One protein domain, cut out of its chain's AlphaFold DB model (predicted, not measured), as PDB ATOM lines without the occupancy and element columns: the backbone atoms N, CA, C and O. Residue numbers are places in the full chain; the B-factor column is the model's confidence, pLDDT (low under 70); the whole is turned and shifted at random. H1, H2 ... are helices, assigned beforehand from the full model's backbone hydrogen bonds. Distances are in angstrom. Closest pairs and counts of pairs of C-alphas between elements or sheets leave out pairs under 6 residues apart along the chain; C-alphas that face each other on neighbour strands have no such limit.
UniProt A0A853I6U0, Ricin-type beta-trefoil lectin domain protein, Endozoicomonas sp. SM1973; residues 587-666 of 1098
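What this domain is: This is residues 587 to 666 of the 1098 residues of the protein "Ricin-type beta-trefoil lectin domain protein" of Endozoicomonas sp. SM1973 (UniProt A0A853I6U0). One long helix, H2, runs along the longest axis, and H5 packs beside it, running the same way at a steep tilt. Short H4 crosses H5 on one side, short H1 sits at the first residues of H5, and H3 lies near the last residues of H2 and near H4. The printed part has 80 residues with five named helices, H1 to H5 in chain order, and no named strand; its class is all helix. It is compact, with a radius of gyration of the C-alphas of 13.0 A, and elongated, spanning 37 by 23 by 23 A.

Where its parts are: H2, residues 604 to 621, is 25.8 A long and begins at C-alpha 604, (433.460, 326.301, 282.030). H5, residues 653 to 665, is 18.1 A long and ends at C-alpha 665, (440.146, 354.833, 288.810). H4, residues 633 to 639, measures 10.0 A, H3, residues 625 to 630, 8.8 A, and H1, residues 587 to 590, 5.2 A, from C-alpha 587 at (436.290, 338.418, 299.838).

How they stand to each other: H5 is the hub, touching three helices. It touches H2 at a steep tilt of 36 degrees, only just past shallow; the closest C-alphas, of Ala 617 and Ile 657, are 4.8 A apart. With residues 658 to 662 alone it touches H4, about perpendicular at 78 degrees, closest at the C-alphas of Ser 637 and Met 658, 5.6 A. With residues 653 to 654 alone it touches H1, closest at the C-alphas of Lys 587 and Tyr 654, 5.2 A. H3 is close to H4 but not clearly touching, with the C-alphas of Met 628 and Ser 634 6.1 A apart. H2 and H4 are apart. Every O i to N i+4 pair is within hydrogen-bond range in H2, H3, H4 and H5; H1 is too short for one.

The domain as a whole: The C-alphas farthest apart, of Lys 600 and Ser 626, are 38.4 A apart. The printed part has no cut. The links H1 to H2 and H4 to H5 are long, 13 residues each. The mean pLDDT of the printed part is 78.6, with residues 630 to 645, 647 and 650 under 70.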
ATOM      1  N   LYS A 587     435.421 338.218 298.676       88.31
ATOM      2  CA  LYS A 587     436.290 338.418 299.838       88.31
ATOM      3  C   LYS A 587     436.372 337.154 300.692       88.31
ATOM      4  O   LYS A 587     437.466 336.734 301.043       88.31
ATOM      5  N   ALA A 588     435.235 336.523 300.976       88.31
ATOM      6  CA  ALA A 588     435.169 335.292 301.756       88.31
ATOM      7  C   ALA A 588     435.904 334.122 301.079       88.31
ATOM      8  O   ALA A 588     436.570 333.358 301.774       88.31
ATOM      9  N   ILE A 589     435.843 334.018 299.743       89.88
ATOM     10  CA  ILE A 589     436.630 333.044 298.969       89.88
ATOM     11  C   ILE A 589     438.126 333.266 299.192       89.88
ATOM     12  O   ILE A 589     438.859 332.332 299.502       89.88
ATOM     13  N   GLU A 590     438.589 334.508 299.053       89.25
ATOM     14  CA  GLU A 590     440.009 334.829 299.219       89.25
ATOM     15  C   GLU A 590     440.488 334.661 300.673       89.25
ATOM     16  O   GLU A 590     441.634 334.283 300.908       89.25
ATOM     17  N   GLU A 591     439.603 334.877 301.650       88.94
ATOM     18  CA  GLU A 591     439.841 334.625 303.077       88.94
ATOM     19  C   GLU A 591     439.732 333.135 303.466       88.94
ATOM     20  O   GLU A 591     439.930 332.798 304.633       88.94
ATOM     21  N   GLY A 592     439.396 332.240 302.528       89.69
ATOM     22  CA  GLY A 592     439.234 330.803 302.779       89.69
ATOM     23  C   GLY A 592     437.981 330.427 303.580       89.69
ATOM     24  O   GLY A 592     437.870 329.298 304.049       89.69
ATOM     25  N   LYS A 593     437.037 331.360 303.749       90.56
ATOM     26  CA  LYS A 593     435.748 331.138 304.430       90.56
ATOM     27  C   LYS A 593     434.706 330.495 303.519       90.56
ATOM     28  O   LYS A 593     433.777 329.869 304.010       90.56
ATOM     29  N   GLU A 594     434.865 330.663 302.210       88.94
ATOM     30  CA  GLU A 594     434.031 330.056 301.174       88.94
ATOM     31  C   GLU A 594     434.928 329.322 300.168       88.94
ATOM     32  O   GLU A 594     436.023 329.804 299.860       88.94
ATOM     33  N   PRO A 595     434.511 328.165 299.631       87.94
ATOM     34  CA  PRO A 595     435.288 327.478 298.611       87.94
ATOM     35  C   PRO A 595     435.188 328.198 297.258       87.94
ATOM     36  O   PRO A 595     434.188 328.848 296.940       87.94
ATOM     37  N   LEU A 596     436.203 328.016 296.406       84.75
ATOM     38  CA  LEU A 596     436.078 328.354 294.987       84.75
ATOM     39  C   LEU A 596     434.931 327.539 294.360       84.75
ATOM     40  O   LEU A 596     434.802 326.347 294.644       84.75
ATOM     41  N   PRO A 597     434.127 328.128 293.455       85.44
ATOM     42  CA  PRO A 597     432.986 327.437 292.852       85.44
ATOM     43  C   PRO A 597     433.382 326.424 291.760       85.44
ATOM     44  O   PRO A 597     432.521 325.927 291.038       85.44
ATOM     45  N   TYR A 598     434.674 326.123 291.611       84.50
ATOM     46  CA  TYR A 598     435.214 325.187 290.631       84.50
ATOM     47  C   TYR A 598     436.444 324.466 291.190       84.50
ATOM     48  O   TYR A 598     437.186 325.004 292.010       84.50
ATOM     49  N   SER A 599     436.689 323.249 290.701       80.06
ATOM     50  CA  SER A 599     437.843 322.425 291.087       80.06
ATOM     51  C   SER A 599     439.011 322.487 290.094       80.06
ATOM     52  O   SER A 599     440.130 322.127 290.448       80.06
ATOM     53  N   LYS A 600     438.778 322.941 288.852       79.38
ATOM     54  CA  LYS A 600     439.787 323.037 287.781       79.38
ATOM     55  C   LYS A 600     439.762 324.421 287.131       79.38
ATOM     56  O   LYS A 600     438.712 324.862 286.685       79.38
ATOM     57  N   GLN A 601     440.920 325.072 287.009       72.88
ATOM     58  CA  GLN A 601     441.037 326.446 286.481       72.88
ATOM     59  C   GLN A 601     440.589 326.610 285.017       72.88
ATOM     60  O   GLN A 601     440.142 327.681 284.623       72.88
ATOM     61  N   GLN A 602     440.663 325.554 284.206       79.06
ATOM     62  CA  GLN A 602     440.287 325.594 282.786       79.06
ATOM     63  C   GLN A 602     438.854 325.090 282.521       79.06
ATOM     64  O   GLN A 602     438.516 324.780 281.382       79.06
ATOM     65  N   SER A 603     438.007 324.977 283.551       82.50
ATOM     66  CA  SER A 603     436.617 324.538 283.379       82.50
ATOM     67  C   SER A 603     435.689 325.679 282.929       82.50
ATOM     68  O   SER A 603     436.009 326.864 283.059       82.50
ATOM     69  N   LYS A 604     434.500 325.329 282.417       84.38
ATOM     70  CA  LYS A 604     433.460 326.301 282.030       84.38
ATOM     71  C   LYS A 604     432.964 327.112 283.234       84.38
ATOM     72  O   LYS A 604     432.636 328.292 283.106       84.38
ATOM     73  N   GLU A 605     432.929 326.489 284.408       84.38
ATOM     74  CA  GLU A 605     432.576 327.120 285.681       84.38
ATOM     75  C   GLU A 605     433.620 328.164 286.082       84.38
ATOM     76  O   GLU A 605     433.246 329.275 286.454       84.38
ATOM     77  N   ALA A 606     434.914 327.852 285.937       82.38
ATOM     78  CA  ALA A 606     435.996 328.804 286.177       82.38
ATOM     79  C   ALA A 606     435.915 330.004 285.221       82.38
ATOM     80  O   ALA A 606     435.977 331.151 285.656       82.38
ATOM     81  N   GLU A 607     435.671 329.763 283.927       82.69
ATOM     82  CA  GLU A 607     435.481 330.842 282.950       82.69
ATOM     83  C   GLU A 607     434.270 331.729 283.288       82.69
ATOM     84  O   GLU A 607     434.331 332.954 283.169       82.69
ATOM     85  N   THR A 608     433.164 331.121 283.721       84.06
ATOM     86  CA  THR A 608     431.959 331.851 284.137       84.06
ATOM     87  C   THR A 608     432.230 332.680 285.390       84.06
ATOM     88  O   THR A 608     431.859 333.851 285.442       84.06
ATOM     89  N   PHE A 609     432.943 332.117 286.366       86.50
ATOM     90  CA  PHE A 609     433.348 332.824 287.574       86.50
ATOM     91  C   PHE A 609     434.254 334.022 287.265       86.50
ATOM     92  O   PHE A 609     433.985 335.124 287.741       86.50
ATOM     93  N   ASP A 610     435.265 333.856 286.407       84.56
ATOM     94  CA  ASP A 610     436.123 334.958 285.963       84.56
ATOM     95  C   ASP A 610     435.317 336.063 285.266       84.56
ATOM     96  O   ASP A 610     435.507 337.247 285.556       84.56
ATOM     97  N   LYS A 611     434.364 335.704 284.392       85.31
ATOM     98  CA  LYS A 611     433.444 336.674 283.769       85.31
ATOM     99  C   LYS A 611     432.662 337.457 284.820       85.31
ATOM    100  O   LYS A 611     432.504 338.669 284.665       85.31
ATOM    101  N   THR A 612     432.197 336.800 285.880       87.19
ATOM    102  CA  THR A 612     431.501 337.452 286.997       87.19
ATOM    103  C   THR A 612     432.427 338.421 287.735       87.19
ATOM    104  O   THR A 612     432.027 339.561 287.972       87.19
ATOM    105  N   VAL A 613     433.670 338.028 288.034       89.12
ATOM    106  CA  VAL A 613     434.663 338.889 288.708       89.12
ATOM    107  C   VAL A 613     434.955 340.149 287.885       89.12
ATOM    108  O   VAL A 613     434.862 341.263 288.404       89.12
ATOM    109  N   ILE A 614     435.234 340.005 286.584       85.69
ATOM    110  CA  ILE A 614     435.501 341.147 285.691       85.69
ATOM    111  C   ILE A 614     434.259 342.019 285.497       85.69
ATOM    112  O   ILE A 614     434.357 343.247 285.496       85.69
ATOM    113  N   SER A 615     433.078 341.408 285.359       85.25
ATOM    114  CA  SER A 615     431.812 342.141 285.246       85.25
ATOM    115  C   SER A 615     431.570 343.010 286.481       85.25
ATOM    116  O   SER A 615     431.225 344.182 286.327       85.25
ATOM    117  N   ALA A 616     431.819 342.468 287.679       87.50
ATOM    118  CA  ALA A 616     431.700 343.196 288.936       87.50
ATOM    119  C   ALA A 616     432.711 344.347 289.029       87.50
ATOM    120  O   ALA A 616     432.321 345.471 289.338       87.50
ATOM    121  N   ALA A 617     433.983 344.102 288.697       87.38
ATOM    122  CA  ALA A 617     435.019 345.132 288.711       87.38
ATOM    123  C   ALA A 617     434.707 346.290 287.750       87.38
ATOM    124  O   ALA A 617     434.790 347.456 288.125       87.38
ATOM    125  N   SER A 618     434.278 345.968 286.528       85.44
ATOM    126  CA  SER A 618     433.898 346.962 285.523       85.44
ATOM    127  C   SER A 618     432.658 347.765 285.926       85.44
ATOM    128  O   SER A 618     432.627 348.971 285.710       85.44
ATOM    129  N   ALA A 619     431.656 347.134 286.550       85.62
ATOM    130  CA  ALA A 619     430.492 347.855 287.063       85.62
ATOM    131  C   ALA A 619     430.877 348.826 288.193       85.62
ATOM    132  O   ALA A 619     430.436 349.971 288.192       85.62
ATOM    133  N   LEU A 620     431.745 348.395 289.112       86.06
ATOM    134  CA  LEU A 620     432.248 349.234 290.201       86.06
ATOM    135  C   LEU A 620     433.124 350.397 289.695       86.06
ATOM    136  O   LEU A 620     433.043 351.487 290.244       86.06
ATOM    137  N   ALA A 621     433.915 350.223 288.629       85.19
ATOM    138  CA  ALA A 621     434.738 351.310 288.077       85.19
ATOM    139  C   ALA A 621     433.911 352.472 287.498       85.19
ATOM    140  O   ALA A 621     434.379 353.611 287.485       85.19
ATOM    141  N   ASN A 622     432.684 352.186 287.056       82.62
ATOM    142  CA  ASN A 622     431.745 353.181 286.541       82.62
ATOM    143  C   ASN A 622     430.944 353.887 287.646       82.62
ATOM    144  O   ASN A 622     430.165 354.789 287.340       82.62
ATOM    145  N   LEU A 623     431.104 353.499 288.917       85.31
ATOM    146  CA  LEU A 623     430.437 354.184 290.018       85.31
ATOM    147  C   LEU A 623     431.017 355.585 290.239       85.31
ATOM    148  O   LEU A 623     432.242 355.737 290.280       85.31
ATOM    149  N   PRO A 624     430.160 356.583 290.511       82.88
ATOM    150  CA  PRO A 624     430.596 357.863 291.048       82.88
ATOM    151  C   PRO A 624     431.459 357.675 292.301       82.88
ATOM    152  O   PRO A 624     431.219 356.780 293.118       82.88
ATOM    153  N   ASN A 625     432.458 358.543 292.488       77.19
ATOM    154  CA  ASN A 625     433.377 358.455 293.633       77.19
ATOM    155  C   ASN A 625     432.633 358.493 294.985       77.19
ATOM    156  O   ASN A 625     433.025 357.803 295.925       77.19
ATOM    157  N   SER A 626     431.543 359.264 295.071       74.88
ATOM    158  CA  SER A 626     430.641 359.333 296.231       74.88
ATOM    159  C   SER A 626     430.073 357.953 296.593       74.88
ATOM    160  O   SER A 626     430.156 357.522 297.743       74.88
ATOM    161  N   ALA A 627     429.565 357.219 295.601       79.81
ATOM    162  CA  ALA A 627     429.019 355.876 295.769       79.81
ATOM    163  C   ALA A 627     430.101 354.844 296.134       79.81
ATOM    164  O   ALA A 627     429.878 353.999 297.001       79.81
ATOM    165  N   MET A 628     431.291 354.944 295.532       78.00
ATOM    166  CA  MET A 628     432.442 354.095 295.871       78.00
ATOM    167  C   MET A 628     432.891 354.254 297.330       78.00
ATOM    168  O   MET A 628     433.186 353.256 297.992       78.00
ATOM    169  N   ASN A 629     432.911 355.488 297.846       72.44
ATOM    170  CA  ASN A 629     433.247 355.767 299.244       72.44
ATOM    171  C   ASN A 629     432.232 355.141 300.209       72.44
ATOM    172  O   ASN A 629     432.625 354.520 301.191       72.44
ATOM    173  N   ASN A 630     430.936 355.231 299.894       67.25
ATOM    174  CA  ASN A 630     429.867 354.656 300.719       67.25
ATOM    175  C   ASN A 630     429.934 353.121 300.824       67.25
ATOM    176  O   ASN A 630     429.399 352.546 301.767       67.25
ATOM    177  N   LEU A 631     430.591 352.446 299.875       69.00
ATOM    178  CA  LEU A 631     430.851 351.004 299.931       69.00
ATOM    179  C   LEU A 631     432.122 350.637 300.720       69.00
ATOM    180  O   LEU A 631     432.411 349.449 300.865       69.00
ATOM    181  N   GLY A 632     432.902 351.618 301.191       66.19
ATOM    182  CA  GLY A 632     434.191 351.396 301.859       66.19
ATOM    183  C   GLY A 632     435.307 350.908 300.925       66.19
ATOM    184  O   GLY A 632     436.328 350.412 301.388       66.19
ATOM    185  N   LEU A 633     435.126 351.019 299.603       67.75
ATOM    186  CA  LEU A 633     436.059 350.463 298.610       67.75
ATOM    187  C   LEU A 633     437.215 351.402 298.263       67.75
ATOM    188  O   LEU A 633     438.252 350.965 297.758       67.75
ATOM    189  N   SER A 634     437.035 352.704 298.476       62.34
ATOM    190  CA  SER A 634     438.050 353.705 298.151       62.34
ATOM    191  C   SER A 634     439.267 353.576 299.056       62.34
ATOM    192  O   SER A 634     440.387 353.582 298.558       62.34
ATOM    193  N   GLU A 635     439.070 353.363 300.356       60.41
ATOM    194  CA  GLU A 635     440.171 353.091 301.277       60.41
ATOM    195  C   GLU A 635     440.854 351.762 300.948       60.41
ATOM    196  O   GLU A 635     442.077 351.732 300.837       60.41
ATOM    197  N   ASP A 636     440.106 350.682 300.710       61.91
ATOM    198  CA  ASP A 636     440.683 349.368 300.396       61.91
ATOM    199  C   ASP A 636     441.512 349.365 299.096       61.91
ATOM    200  O   ASP A 636     442.549 348.700 299.039       61.91
ATOM    201  N   SER A 637     441.108 350.129 298.073       61.41
ATOM    202  CA  SER A 637     441.866 350.278 296.819       61.41
ATOM    203  C   SER A 637     443.030 351.274 296.913       61.41
ATOM    204  O   SER A 637     444.071 351.052 296.299       61.41
ATOM    205  N   GLN A 638     442.898 352.360 297.687       54.50
ATOM    206  CA  GLN A 638     443.912 353.420 297.771       54.50
ATOM    207  C   GLN A 638     444.962 353.209 298.873       54.50
ATOM    208  O   GLN A 638     446.109 353.612 298.685       54.50
ATOM    209  N   THR A 639     444.608 352.610 300.015       45.66
ATOM    210  CA  THR A 639     445.492 352.533 301.199       45.66
ATOM    211  C   THR A 639     446.284 351.233 301.280       45.66
ATOM    212  O   THR A 639     447.430 351.228 301.738       45.66
ATOM    213  N   LYS A 640     445.737 350.123 300.777       51.34
ATOM    214  CA  LYS A 640     446.497 348.886 300.623       51.34
ATOM    215  C   LYS A 640     447.246 349.003 299.316       51.34
ATOM    216  O   LYS A 640     446.699 348.684 298.270       51.34
ATOM    217  N   ALA A 641     448.498 349.461 299.361       51.12
ATOM    218  CA  ALA A 641     449.424 349.255 298.255       51.12
ATOM    219  C   ALA A 641     449.285 347.786 297.827       51.12
ATOM    220  O   ALA A 641     449.678 346.894 298.578       51.12
ATOM    221  N   ILE A 642     448.628 347.532 296.692       54.50
ATOM    222  CA  ILE A 642     448.293 346.193 296.212       54.50
ATOM    223  C   ILE A 642     449.623 345.529 295.847       54.50
ATOM    224  O   ILE A 642     450.098 345.634 294.719       54.50
ATOM    225  N   LYS A 643     450.302 344.939 296.837       56.66
ATOM    226  CA  LYS A 643     451.614 344.290 296.713       56.66
ATOM    227  C   LYS A 643     451.423 342.879 296.165       56.66
ATOM    228  O   LYS A 643     451.813 341.899 296.792       56.66
ATOM    229  N   TYR A 644     450.774 342.768 295.013       60.41
ATOM    230  CA  TYR A 644     450.569 341.485 294.362       60.41
ATOM    231  C   TYR A 644     451.199 341.473 292.985       60.41
ATOM    232  O   TYR A 644     451.141 342.430 292.216       60.41
ATOM    233  N   LYS A 645     451.789 340.326 292.683       68.31
ATOM    234  CA  LYS A 645     452.229 339.966 291.348       68.31
ATOM    235  C   LYS A 645     450.981 339.771 290.491       68.31
ATOM    236  O   LYS A 645     450.247 338.808 290.696       68.31
ATOM    237  N   LEU A 646     450.734 340.696 289.563       74.69
ATOM    238  CA  LEU A 646     449.536 340.731 288.709       74.69
ATOM    239  C   LEU A 646     449.326 339.437 287.898       74.69
ATOM    240  O   LEU A 646     448.201 339.088 287.544       74.69
ATOM    241  N   TYR A 647     450.392 338.665 287.689       68.38
ATOM    242  CA  TYR A 647     450.345 337.357 287.048       68.38
ATOM    243  C   TYR A 647     449.782 336.216 287.922       68.38
ATOM    244  O   TYR A 647     449.621 335.111 287.422       68.38
ATOM    245  N   ASN A 648     449.474 336.446 289.207       70.44
ATOM    246  CA  ASN A 648     448.963 335.420 290.131       70.44
ATOM    247  C   ASN A 648     447.660 335.844 290.839       70.44
ATOM    248  O   ASN A 648     447.473 335.615 292.034       70.44
ATOM    249  N   ILE A 649     446.777 336.539 290.121       74.62
ATOM    250  CA  ILE A 649     445.590 337.173 290.711       74.62
ATOM    251  C   ILE A 649     444.308 336.325 290.605       74.62
ATOM    252  O   ILE A 649     443.284 336.672 291.182       74.62
ATOM    253  N   ASN A 650     444.330 335.188 289.903       68.75
ATOM    254  CA  ASN A 650     443.088 334.486 289.524       68.75
ATOM    255  C   ASN A 650     442.497 333.627 290.630       68.75
ATOM    256  O   ASN A 650     441.291 333.422 290.669       68.75
ATOM    257  N   SER A 651     443.324 333.165 291.566       74.81
ATOM    258  CA  SER A 651     442.844 332.563 292.812       74.81
ATOM    259  C   SER A 651     442.366 333.607 293.826       74.81
ATOM    260  O   SER A 651     441.899 333.244 294.900       74.81
ATOM    261  N   LYS A 652     442.482 334.901 293.498       85.69
ATOM    262  CA  LYS A 652     442.218 336.030 294.389       85.69
ATOM    263  C   LYS A 652     441.156 336.959 293.792       85.69
ATOM    264  O   LYS A 652     441.478 338.063 293.347       85.69
ATOM    265  N   PRO A 653     439.889 336.513 293.712       88.94
ATOM    266  CA  PRO A 653     438.836 337.234 292.997       88.94
ATOM    267  C   PRO A 653     438.599 338.641 293.554       88.94
ATOM    268  O   PRO A 653     438.357 339.575 292.791       88.94
ATOM    269  N   TYR A 654     438.719 338.822 294.868       88.50
ATOM    270  CA  TYR A 654     438.577 340.127 295.499       88.50
ATOM    271  C   TYR A 654     439.751 341.047 295.153       88.50
ATOM    272  O   TYR A 654     439.545 342.170 294.692       88.50
ATOM    273  N   THR A 655     440.986 340.559 295.284       86.12
ATOM    274  CA  THR A 655     442.181 341.307 294.876       86.12
ATOM    275  C   THR A 655     442.158 341.642 293.380       86.12
ATOM    276  O   THR A 655     442.558 342.743 293.010       86.12
ATOM    277  N   LYS A 656     441.638 340.757 292.517       87.69
ATOM    278  CA  LYS A 656     441.448 341.003 291.073       87.69
ATOM    279  C   LYS A 656     440.546 342.205 290.814       87.69
ATOM    280  O   LYS A 656     440.882 343.055 289.991       87.69
ATOM    281  N   ILE A 657     439.450 342.319 291.567       88.19
ATOM    282  CA  ILE A 657     438.566 343.491 291.528       88.19
ATOM    283  C   ILE A 657     439.320 344.734 292.006       88.19
ATOM    284  O   ILE A 657     439.288 345.747 291.315       88.19
ATOM    285  N   MET A 658     440.033 344.665 293.135       86.44
ATOM    286  CA  MET A 658     440.775 345.819 293.665       86.44
ATOM    287  C   MET A 658     441.856 346.309 292.697       86.44
ATOM    288  O   MET A 658     441.964 347.509 292.483       86.44
ATOM    289  N   ALA A 659     442.613 345.407 292.068       84.75
ATOM    290  CA  ALA A 659     443.648 345.767 291.100       84.75
ATOM    291  C   ALA A 659     443.059 346.412 289.838       84.75
ATOM    292  O   ALA A 659     443.604 347.390 289.328       84.75
ATOM    293  N   TYR A 660     441.924 345.897 289.353       88.38
ATOM    294  CA  TYR A 660     441.201 346.524 288.251       88.38
ATOM    295  C   TYR A 660     440.723 347.925 288.629       88.38
ATOM    296  O   TYR A 660     441.002 348.875 287.899       88.38
ATOM    297  N   LEU A 661     440.045 348.058 289.773       84.69
ATOM    298  CA  LEU A 661     439.526 349.334 290.256       84.69
ATOM    299  C   LEU A 661     440.633 350.349 290.478       84.69
ATOM    300  O   LEU A 661     440.488 351.478 290.019       84.69
ATOM    301  N   ASP A 662     441.733 349.952 291.119       82.38
ATOM    302  CA  ASP A 662     442.905 350.803 291.285       82.38
ATOM    303  C   ASP A 662     443.355 351.309 289.913       82.38
ATOM    304  O   ASP A 662     443.325 352.511 289.696       82.38
ATOM    305  N   SER A 663     443.596 350.429 288.935       86.69
ATOM    306  CA  SER A 663     444.050 350.844 287.598       86.69
ATOM    307  C   SER A 663     443.071 351.732 286.821       86.69
ATOM    308  O   SER A 663     443.486 352.706 286.201       86.69
ATOM    309  N   ALA A 664     441.768 351.441 286.883       83.25
ATOM    310  CA  ALA A 664     440.743 352.147 286.114       83.25
ATOM    311  C   ALA A 664     440.318 353.476 286.758       83.25
ATOM    312  O   ALA A 664     439.715 354.330 286.108       83.25
ATOM    313  N   THR A 665     440.580 353.651 288.056       76.62
ATOM    314  CA  THR A 665     440.146 354.833 288.810       76.62
ATOM    315  C   THR A 665     441.289 355.674 289.361       76.62
ATOM    316  O   THR A 665     441.016 356.769 289.867       76.62
ATOM    317  N   LYS A 666     442.546 355.207 289.259       79.19
ATOM    318  CA  LYS A 666     443.705 355.911 289.808       79.19
ATOM    319  C   LYS A 666     443.842 357.290 289.186       79.19
ATOM    320  O   LYS A 666     443.985 357.454 287.979       79.19
TER     321      LYS A 666